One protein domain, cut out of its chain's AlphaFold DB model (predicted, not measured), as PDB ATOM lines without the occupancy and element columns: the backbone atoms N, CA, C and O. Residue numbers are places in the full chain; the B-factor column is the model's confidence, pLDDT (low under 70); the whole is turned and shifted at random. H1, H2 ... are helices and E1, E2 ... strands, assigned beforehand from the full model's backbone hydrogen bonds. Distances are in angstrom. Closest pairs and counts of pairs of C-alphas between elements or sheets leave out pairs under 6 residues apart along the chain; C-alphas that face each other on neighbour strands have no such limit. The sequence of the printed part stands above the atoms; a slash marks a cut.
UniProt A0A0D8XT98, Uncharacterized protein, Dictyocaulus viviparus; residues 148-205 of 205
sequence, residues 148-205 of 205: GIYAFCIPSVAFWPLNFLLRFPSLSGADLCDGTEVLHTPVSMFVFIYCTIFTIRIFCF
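AT A GLANCE: This is residues 148 to 205 of the 205 residues of an uncharacterized protein of Dictyocaulus viviparus (UniProt A0A0D8XT98). A small body with a long helical arm: a short two-stranded antiparallel ribbon of E1 and E2, with the little helix H1 beside E2 and a long loop, residues 167 to 183, in the body, and the helix H2 following E2 with no residue between them but turning off in another direction. Residues 194 to 205, of which 194 to 203 belong to H2, stick out from the body, and the loop reaches the opposite end of the long axis at Glu 181. The printed part has 58 residues, with two named strands and two named helices in the order E1, H1, E2, H2; the class is mixed, helices and strands. The whole is elongated, spanning 43 by 22 by 17 A, and only just loose, close to compact, with a radius of gyration of the C-alphas of 12.6 A.

IN THESE COORDINATES: Strand E1, residues 150 to 155, begins at C-alpha 150 at (-15.811, -32.645, 34.912) and is 14.7 A long from first to last C-alpha. A short link of 7 residues leads to helix H1, residues 163 to 166, 5.4 A long. A long link of 17 residues, 167 to 183, leads to strand E2, residues 184 to 188, 12.9 A long, which begins at C-alpha 184 at (-14.101, -42.512, 42.712). A tight link, with 0 residues between them, joins E2 to helix H2, residues 189 to 203, 21.2 A long, which ends at C-alpha 203 at (-27.950, -44.757, 15.944).

HOW THE PARTS SIT: E1 and E2 are antiparallel neighbours, with 150 degrees between their directions. Among the C-alphas that face each other are 153 and 186, 4.4 A apart. N 151 and O 187, at 2.8 A, and N 154 and O 185, at 3.0 A, are within hydrogen-bond range. The closest C-alphas of H1 and E2 are those of Leu 166 and Val 187, 5.0 A apart. E1 and H1 are near each other, with 5 pairs of C-alphas within 10 A. H1 and H2 are close but not clearly touching; their closest C-alphas, those of Leu 166 and Val 191, are 6.2 A apart. The closest C-alphas of E1 and H2 are those of Ala 151 and Met 189, 4.8 A apart. In H2 every O i to N i+4 pair is within hydrogen-bond range, and H1 is too short for such a pair.

THE WHOLE: The two C-alphas farthest apart are those of Glu 181 and Phe 205, at 43.2 A. Without residues 194 to 205, which stand free, the body of 46 residues spans 27 by 19 by 17 A. The printed part has no cut and ends at Phe 205, the chain's last residue. The mean pLDDT of the printed part is 76.8; residues 171 to 182 and residue 205 are under 70.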
ATOM      1  N   GLY A 148     -10.008 -29.202  32.691       73.88
ATOM      2  CA  GLY A 148     -10.442 -29.039  34.080       73.88
ATOM      3  C   GLY A 148     -11.949 -29.174  34.318       73.88
ATOM      4  O   GLY A 148     -12.381 -28.960  35.446       73.88
ATOM      5  N   ILE A 149     -12.747 -29.485  33.289       79.19
ATOM      6  CA  ILE A 149     -14.214 -29.506  33.381       79.19
ATOM      7  C   ILE A 149     -14.709 -30.956  33.475       79.19
ATOM      8  O   ILE A 149     -14.561 -31.753  32.542       79.19
ATOM      9  N   TYR A 150     -15.332 -31.295  34.604       80.56
ATOM     10  CA  TYR A 150     -15.811 -32.645  34.912       80.56
ATOM     11  C   TYR A 150     -17.336 -32.669  35.044       80.56
ATOM     12  O   TYR A 150     -17.938 -31.722  35.542       80.56
ATOM     13  N   ALA A 151     -17.959 -33.759  34.596       78.50
ATOM     14  CA  ALA A 151     -19.409 -33.922  34.611       78.50
ATOM     15  C   ALA A 151     -19.909 -34.574  35.911       78.50
ATOM     16  O   ALA A 151     -20.826 -34.060  36.547       78.50
ATOM     17  N   PHE A 152     -19.332 -35.716  36.301       80.62
ATOM     18  CA  PHE A 152     -19.721 -36.470  37.501       80.62
ATOM     19  C   PHE A 152     -18.623 -37.456  37.930       80.62
ATOM     20  O   PHE A 152     -17.688 -37.724  37.178       80.62
ATOM     21  N   CYS A 153     -18.742 -38.013  39.136       81.50
ATOM     22  CA  CYS A 153     -17.839 -39.031  39.677       81.50
ATOM     23  C   CYS A 153     -18.487 -40.421  39.599       81.50
ATOM     24  O   CYS A 153     -19.672 -40.565  39.896       81.50
ATOM     25  N   ILE A 154     -17.714 -41.448  39.244       81.56
ATOM     26  CA  ILE A 154     -18.168 -42.848  39.247       81.56
ATOM     27  C   ILE A 154     -17.251 -43.737  40.094       81.56
ATOM     28  O   ILE A 154     -16.070 -43.416  40.236       81.56
ATOM     29  N   PRO A 155     -17.733 -44.874  40.622       82.00
ATOM     30  CA  PRO A 155     -16.873 -45.828  41.315       82.00
ATOM     31  C   PRO A 155     -15.753 -46.331  40.397       82.00
ATOM     32  O   PRO A 155     -16.012 -46.791  39.283       82.00
ATOM     33  N   SER A 156     -14.507 -46.317  40.874       77.81
ATOM     34  CA  SER A 156     -13.335 -46.724  40.074       77.81
ATOM     35  C   SER A 156     -13.336 -48.214  39.707       77.81
ATOM     36  O   SER A 156     -12.566 -48.656  38.864       77.81
ATOM     37  N   VAL A 157     -14.207 -49.020  40.304       81.38
ATOM     38  CA  VAL A 157     -14.379 -50.429  39.922       81.38
ATOM     39  C   VAL A 157     -15.231 -50.611  38.661       81.38
ATOM     40  O   VAL A 157     -15.180 -51.673  38.052       81.38
ATOM     41  N   ALA A 158     -15.998 -49.597  38.241       79.81
ATOM     42  CA  ALA A 158     -16.996 -49.739  37.179       79.81
ATOM     43  C   ALA A 158     -16.397 -49.878  35.768       79.81
ATOM     44  O   ALA A 158     -16.937 -50.618  34.950       79.81
ATOM     45  N   PHE A 159     -15.287 -49.190  35.478       79.56
ATOM     46  CA  PHE A 159     -14.652 -49.171  34.151       79.56
ATOM     47  C   PHE A 159     -13.185 -49.608  34.187       79.56
ATOM     48  O   PHE A 159     -12.403 -49.265  33.302       79.56
ATOM     49  N   TRP A 160     -12.783 -50.380  35.195       80.19
ATOM     50  CA  TRP A 160     -11.428 -50.916  35.255       80.19
ATOM     51  C   TRP A 160     -11.171 -51.876  34.074       80.19
ATOM     52  O   TRP A 160     -12.022 -52.726  33.802       80.19
ATOM     53  N   PRO A 161     -10.031 -51.785  33.356       79.88
ATOM     54  CA  PRO A 161      -8.866 -50.907  33.565       79.88
ATOM     55  C   PRO A 161      -8.898 -49.581  32.773       79.88
ATOM     56  O   PRO A 161      -7.946 -48.806  32.806       79.88
ATOM     57  N   LEU A 162      -9.977 -49.302  32.044       83.31
ATOM     58  CA  LEU A 162     -10.131 -48.170  31.123       83.31
ATOM     59  C   LEU A 162     -10.520 -46.836  31.791       83.31
ATOM     60  O   LEU A 162     -10.765 -45.853  31.094       83.31
ATOM     61  N   ASN A 163     -10.526 -46.750  33.126       80.62
ATOM     62  CA  ASN A 163     -10.870 -45.528  33.871       80.62
ATOM     63  C   ASN A 163     -10.072 -44.289  33.445       80.62
ATOM     64  O   ASN A 163     -10.583 -43.173  33.507       80.62
ATOM     65  N   PHE A 164      -8.826 -44.464  33.000       79.44
ATOM     66  CA  PHE A 164      -7.997 -43.344  32.558       79.44
ATOM     67  C   PHE A 164      -8.585 -42.623  31.333       79.44
ATOM     68  O   PHE A 164      -8.394 -41.414  31.204       79.44
ATOM     69  N   LEU A 165      -9.334 -43.320  30.461       84.38
ATOM     70  CA  LEU A 165      -9.989 -42.691  29.308       84.38
ATOM     71  C   LEU A 165     -11.064 -41.705  29.752       84.38
ATOM     72  O   LEU A 165     -11.217 -40.659  29.131       84.38
ATOM     73  N   LEU A 166     -11.773 -42.008  30.840       82.50
ATOM     74  CA  LEU A 166     -12.814 -41.135  31.383       82.50
ATOM     75  C   LEU A 166     -12.238 -39.827  31.923       82.50
ATOM     76  O   LEU A 166     -12.951 -38.831  31.986       82.50
ATOM     77  N   ARG A 167     -10.947 -39.812  32.265       76.38
ATOM     78  CA  ARG A 167     -10.243 -38.639  32.787       76.38
ATOM     79  C   ARG A 167      -9.636 -37.755  31.692       76.38
ATOM     80  O   ARG A 167      -9.225 -36.630  31.972       76.38
ATOM     81  N   PHE A 168      -9.579 -38.231  30.449       81.31
ATOM     82  CA  PHE A 168      -8.997 -37.486  29.334       81.31
ATOM     83  C   PHE A 168      -9.777 -36.181  29.065       81.31
ATOM     84  O   PHE A 168     -11.008 -36.206  29.068       81.31
ATOM     85  N   PRO A 169      -9.127 -35.033  28.793       74.12
ATOM     86  CA  PRO A 169      -7.687 -34.813  28.591       74.12
ATOM     87  C   PRO A 169      -6.883 -34.440  29.852       74.12
ATOM     88  O   PRO A 169      -5.697 -34.136  29.750       74.12
ATOM     89  N   SER A 170      -7.479 -34.460  31.044       74.69
ATOM     90  CA  SER A 170      -6.773 -34.138  32.289       74.69
ATOM     91  C   SER A 170      -5.862 -35.300  32.719       74.69
ATOM     92  O   SER A 170      -6.331 -36.312  33.241       74.69
ATOM     93  N   LEU A 171      -4.546 -35.134  32.565       63.44
ATOM     94  CA  LEU A 171      -3.535 -36.115  32.998       63.44
ATOM     95  C   LEU A 171      -3.198 -36.024  34.496       63.44
ATOM     96  O   LEU A 171      -2.696 -36.985  35.072       63.44
ATOM     97  N   SER A 172      -3.502 -34.897  35.140       56.31
ATOM     98  CA  SER A 172      -3.227 -34.661  36.558       56.31
ATOM     99  C   SER A 172      -4.411 -33.948  37.202       56.31
ATOM    100  O   SER A 172      -4.529 -32.727  37.122       56.31
ATOM    101  N   GLY A 173      -5.305 -34.701  37.834       53.22
ATOM    102  CA  GLY A 173      -6.295 -34.113  38.726       53.22
ATOM    103  C   GLY A 173      -5.944 -34.495  40.152       53.22
ATOM    104  O   GLY A 173      -5.788 -35.679  40.444       53.22
ATOM    105  N   ALA A 174      -5.850 -33.508  41.035       54.09
ATOM    106  CA  ALA A 174      -6.097 -33.752  42.447       54.09
ATOM    107  C   ALA A 174      -7.474 -34.423  42.596       54.09
ATOM    108  O   ALA A 174      -8.342 -34.251  41.732       54.09
ATOM    109  N   ASP A 175      -7.651 -35.229  43.636       59.28
ATOM    110  CA  ASP A 175      -8.851 -36.027  43.861       59.28
ATOM    111  C   ASP A 175     -10.077 -35.128  44.111       59.28
ATOM    112  O   ASP A 175     -10.461 -34.821  45.230       59.28
ATOM    113  N   LEU A 176     -10.708 -34.669  43.024       64.06
ATOM    114  CA  LEU A 176     -11.930 -33.854  43.041       64.06
ATOM    115  C   LEU A 176     -13.136 -34.610  43.614       64.06
ATOM    116  O   LEU A 176     -14.125 -33.989  43.991       64.06
ATOM    117  N   CYS A 177     -13.052 -35.940  43.665       69.00
ATOM    118  CA  CYS A 177     -14.080 -36.824  44.206       69.00
ATOM    119  C   CYS A 177     -13.738 -37.324  45.630       69.00
ATOM    120  O   CYS A 177     -14.345 -38.298  46.081       69.00
ATOM    121  N   ASP A 178     -12.769 -36.706  46.323       58.91
ATOM    122  CA  ASP A 178     -12.315 -37.114  47.661       58.91
ATOM    123  C   ASP A 178     -13.294 -36.650  48.746       58.91
ATOM    124  O   ASP A 178     -13.179 -35.577  49.337       58.91
ATOM    125  N   GLY A 179     -14.345 -37.442  48.944       58.06
ATOM    126  CA  GLY A 179     -15.338 -37.200  49.992       58.06
ATOM    127  C   GLY A 179     -15.902 -38.465  50.634       58.06
ATOM    128  O   GLY A 179     -16.728 -38.366  51.536       58.06
ATOM    129  N   THR A 180     -15.492 -39.655  50.184       55.72
ATOM    130  CA  THR A 180     -15.990 -40.945  50.692       55.72
ATOM    131  C   THR A 180     -14.888 -42.004  50.651       55.72
ATOM    132  O   THR A 180     -14.030 -41.959  49.780       55.72
ATOM    133  N   GLU A 181     -14.933 -42.989  51.559       57.06
ATOM    134  CA  GLU A 181     -13.952 -44.093  51.689       57.06
ATOM    135  C   GLU A 181     -13.800 -44.974  50.426       57.06
ATOM    136  O   GLU A 181     -12.949 -45.861  50.362       57.06
ATOM    137  N   VAL A 182     -14.625 -44.743  49.401       62.84
ATOM    138  CA  VAL A 182     -14.626 -45.471  48.134       62.84
ATOM    139  C   VAL A 182     -13.897 -44.645  47.076       62.84
ATOM    140  O   VAL A 182     -14.238 -43.491  46.829       62.84
ATOM    141  N   LEU A 183     -12.933 -45.254  46.383       72.44
ATOM    142  CA  LEU A 183     -12.172 -44.603  45.316       72.44
ATOM    143  C   LEU A 183     -13.080 -44.271  44.116       72.44
ATOM    144  O   LEU A 183     -13.533 -45.171  43.400       72.44
ATOM    145  N   HIS A 184     -13.307 -42.987  43.849       77.44
ATOM    146  CA  HIS A 184     -14.101 -42.512  42.712       77.44
ATOM    147  C   HIS A 184     -13.214 -41.922  41.609       77.44
ATOM    148  O   HIS A 184     -12.218 -41.258  41.878       77.44
ATOM    149  N   THR A 185     -13.599 -42.144  40.354       80.12
ATOM    150  CA  THR A 185     -12.952 -41.569  39.172       80.12
ATOM    151  C   THR A 185     -13.824 -40.434  38.616       80.12
ATOM    152  O   THR A 185     -15.005 -40.668  38.340       80.12
ATOM    153  N   PRO A 186     -13.280 -39.215  38.424       81.00
ATOM    154  CA  PRO A 186     -14.001 -38.123  37.782       81.00
ATOM    155  C   PRO A 186     -14.121 -38.367  36.273       81.00
ATOM    156  O   PRO A 186     -13.141 -38.699  35.602       81.00
ATOM    157  N   VAL A 187     -15.323 -38.169  35.735       83.56
ATOM    158  CA  VAL A 187     -15.620 -38.259  34.304       83.56
ATOM    159  C   VAL A 187     -15.523 -36.868  33.687       83.56
ATOM    160  O   VAL A 187     -16.247 -35.949  34.066       83.56
ATOM    161  N   SER A 188     -14.624 -36.718  32.721       85.56
ATOM    162  CA  SER A 188     -14.440 -35.513  31.918       85.56
ATOM    163  C   SER A 188     -15.693 -35.199  31.110       85.56
ATOM    164  O   SER A 188     -16.280 -36.068  30.456       85.56
ATOM    165  N   MET A 189     -16.083 -33.927  31.114       83.81
ATOM    166  CA  MET A 189     -17.257 -33.484  30.378       83.81
ATOM    167  C   MET A 189     -17.082 -33.638  28.859       83.81
ATOM    168  O   MET A 189     -18.029 -33.989  28.150       83.81
ATOM    169  N   PHE A 190     -15.852 -33.460  28.371       87.44
ATOM    170  CA  PHE A 190     -15.490 -33.717  26.979       87.44
ATOM    171  C   PHE A 190     -15.792 -35.165  26.580       87.44
ATOM    172  O   PHE A 190     -16.432 -35.398  25.559       87.44
ATOM    173  N   VAL A 191     -15.388 -36.144  27.399       87.00
ATOM    174  CA  VAL A 191     -15.606 -37.572  27.108       87.00
ATOM    175  C   VAL A 191     -17.095 -37.891  27.092       87.00
ATOM    176  O   VAL A 191     -17.564 -38.568  26.181       87.00
ATOM    177  N   PHE A 192     -17.854 -37.356  28.048       86.62
ATOM    178  CA  PHE A 192     -19.299 -37.555  28.108       86.62
ATOM    179  C   PHE A 192     -20.011 -37.045  26.844       86.62
ATOM    180  O   PHE A 192     -20.747 -37.802  26.209       86.62
ATOM    181  N   ILE A 193     -19.756 -35.795  26.438       88.06
ATOM    182  CA  ILE A 193     -20.365 -35.213  25.228       88.06
ATOM    183  C   ILE A 193     -19.853 -35.917  23.965       88.06
ATOM    184  O   ILE A 193     -20.608 -36.154  23.024       88.06
ATOM    185  N   TYR A 194     -18.575 -36.286  23.926       88.94
ATOM    186  CA  TYR A 194     -18.011 -36.991  22.782       88.94
ATOM    187  C   TYR A 194     -18.688 -38.350  22.585       88.94
ATOM    188  O   TYR A 194     -19.093 -38.684  21.472       88.94
ATOM    189  N   CYS A 195     -18.875 -39.109  23.669       87.69
ATOM    190  CA  CYS A 195     -19.601 -40.372  23.647       87.69
ATOM    191  C   CYS A 195     -21.059 -40.182  23.222       87.69
ATOM    192  O   CYS A 195     -21.528 -40.946  22.386       87.69
ATOM    193  N   THR A 196     -21.766 -39.160  23.718       87.00
ATOM    194  CA  THR A 196     -23.171 -38.935  23.334       87.00
ATOM    195  C   THR A 196     -23.304 -38.597  21.852       87.00
ATOM    196  O   THR A 196     -24.123 -39.203  21.163       87.00
ATOM    197  N   ILE A 197     -22.456 -37.709  21.322       87.88
ATOM    198  CA  ILE A 197     -22.418 -37.383  19.889       87.88
ATOM    199  C   ILE A 197     -22.089 -38.632  19.069       87.88
ATOM    200  O   ILE A 197     -22.733 -38.889  18.052       87.88
ATOM    201  N   PHE A 198     -21.102 -39.417  19.497       87.19
ATOM    202  CA  PHE A 198     -20.703 -40.640  18.805       87.19
ATOM    203  C   PHE A 198     -21.836 -41.673  18.766       87.19
ATOM    204  O   PHE A 198     -22.143 -42.199  17.698       87.19
ATOM    205  N   THR A 199     -22.510 -41.908  19.892       87.69
ATOM    206  CA  THR A 199     -23.680 -42.787  19.970       87.69
ATOM    207  C   THR A 199     -24.805 -42.281  19.070       87.69
ATOM    208  O   THR A 199     -25.310 -43.047  18.257       87.69
ATOM    209  N   ILE A 200     -25.154 -40.991  19.119       87.56
ATOM    210  CA  ILE A 200     -26.180 -40.412  18.234       87.56
ATOM    211  C   ILE A 200     -25.819 -40.637  16.761       87.56
ATOM    212  O   ILE A 200     -26.675 -41.024  15.972       87.56
ATOM    213  N   ARG A 201     -24.551 -40.459  16.378       84.31
ATOM    214  CA  ARG A 201     -24.102 -40.698  14.997       84.31
ATOM    215  C   ARG A 201     -24.184 -42.159  14.566       84.31
ATOM    216  O   ARG A 201     -24.343 -42.385  13.382       84.31
ATOM    217  N   ILE A 202     -24.052 -43.117  15.478       86.31
ATOM    218  CA  ILE A 202     -24.204 -44.547  15.159       86.31
ATOM    219  C   ILE A 202     -25.676 -44.945  15.053       86.31
ATOM    220  O   ILE A 202     -26.020 -45.818  14.269       86.31
ATOM    221  N   PHE A 203     -26.543 -44.359  15.879       83.62
ATOM    222  CA  PHE A 203     -27.950 -44.757  15.944       83.62
ATOM    223  C   PHE A 203     -28.856 -43.981  14.978       83.62
ATOM    224  O   PHE A 203     -29.913 -44.487  14.608       83.62
ATOM    225  N   CYS A 204     -28.482 -42.762  14.575       73.88
ATOM    226  CA  CYS A 204     -29.274 -41.923  13.667       73.88
ATOM    227  C   CYS A 204     -28.785 -41.924  12.207       73.88
ATOM    228  O   CYS A 204     -29.452 -41.318  11.369       73.88
ATOM    229  N   PHE A 205     -27.648 -42.552  11.904       54.75
ATOM    230  CA  PHE A 205     -27.058 -42.658  10.564       54.75
ATOM    231  C   PHE A 205     -26.689 -44.110  10.273       54.75
ATOM    232  O   PHE A 205     -26.871 -44.521   9.106       54.75
TER     233      PHE A 205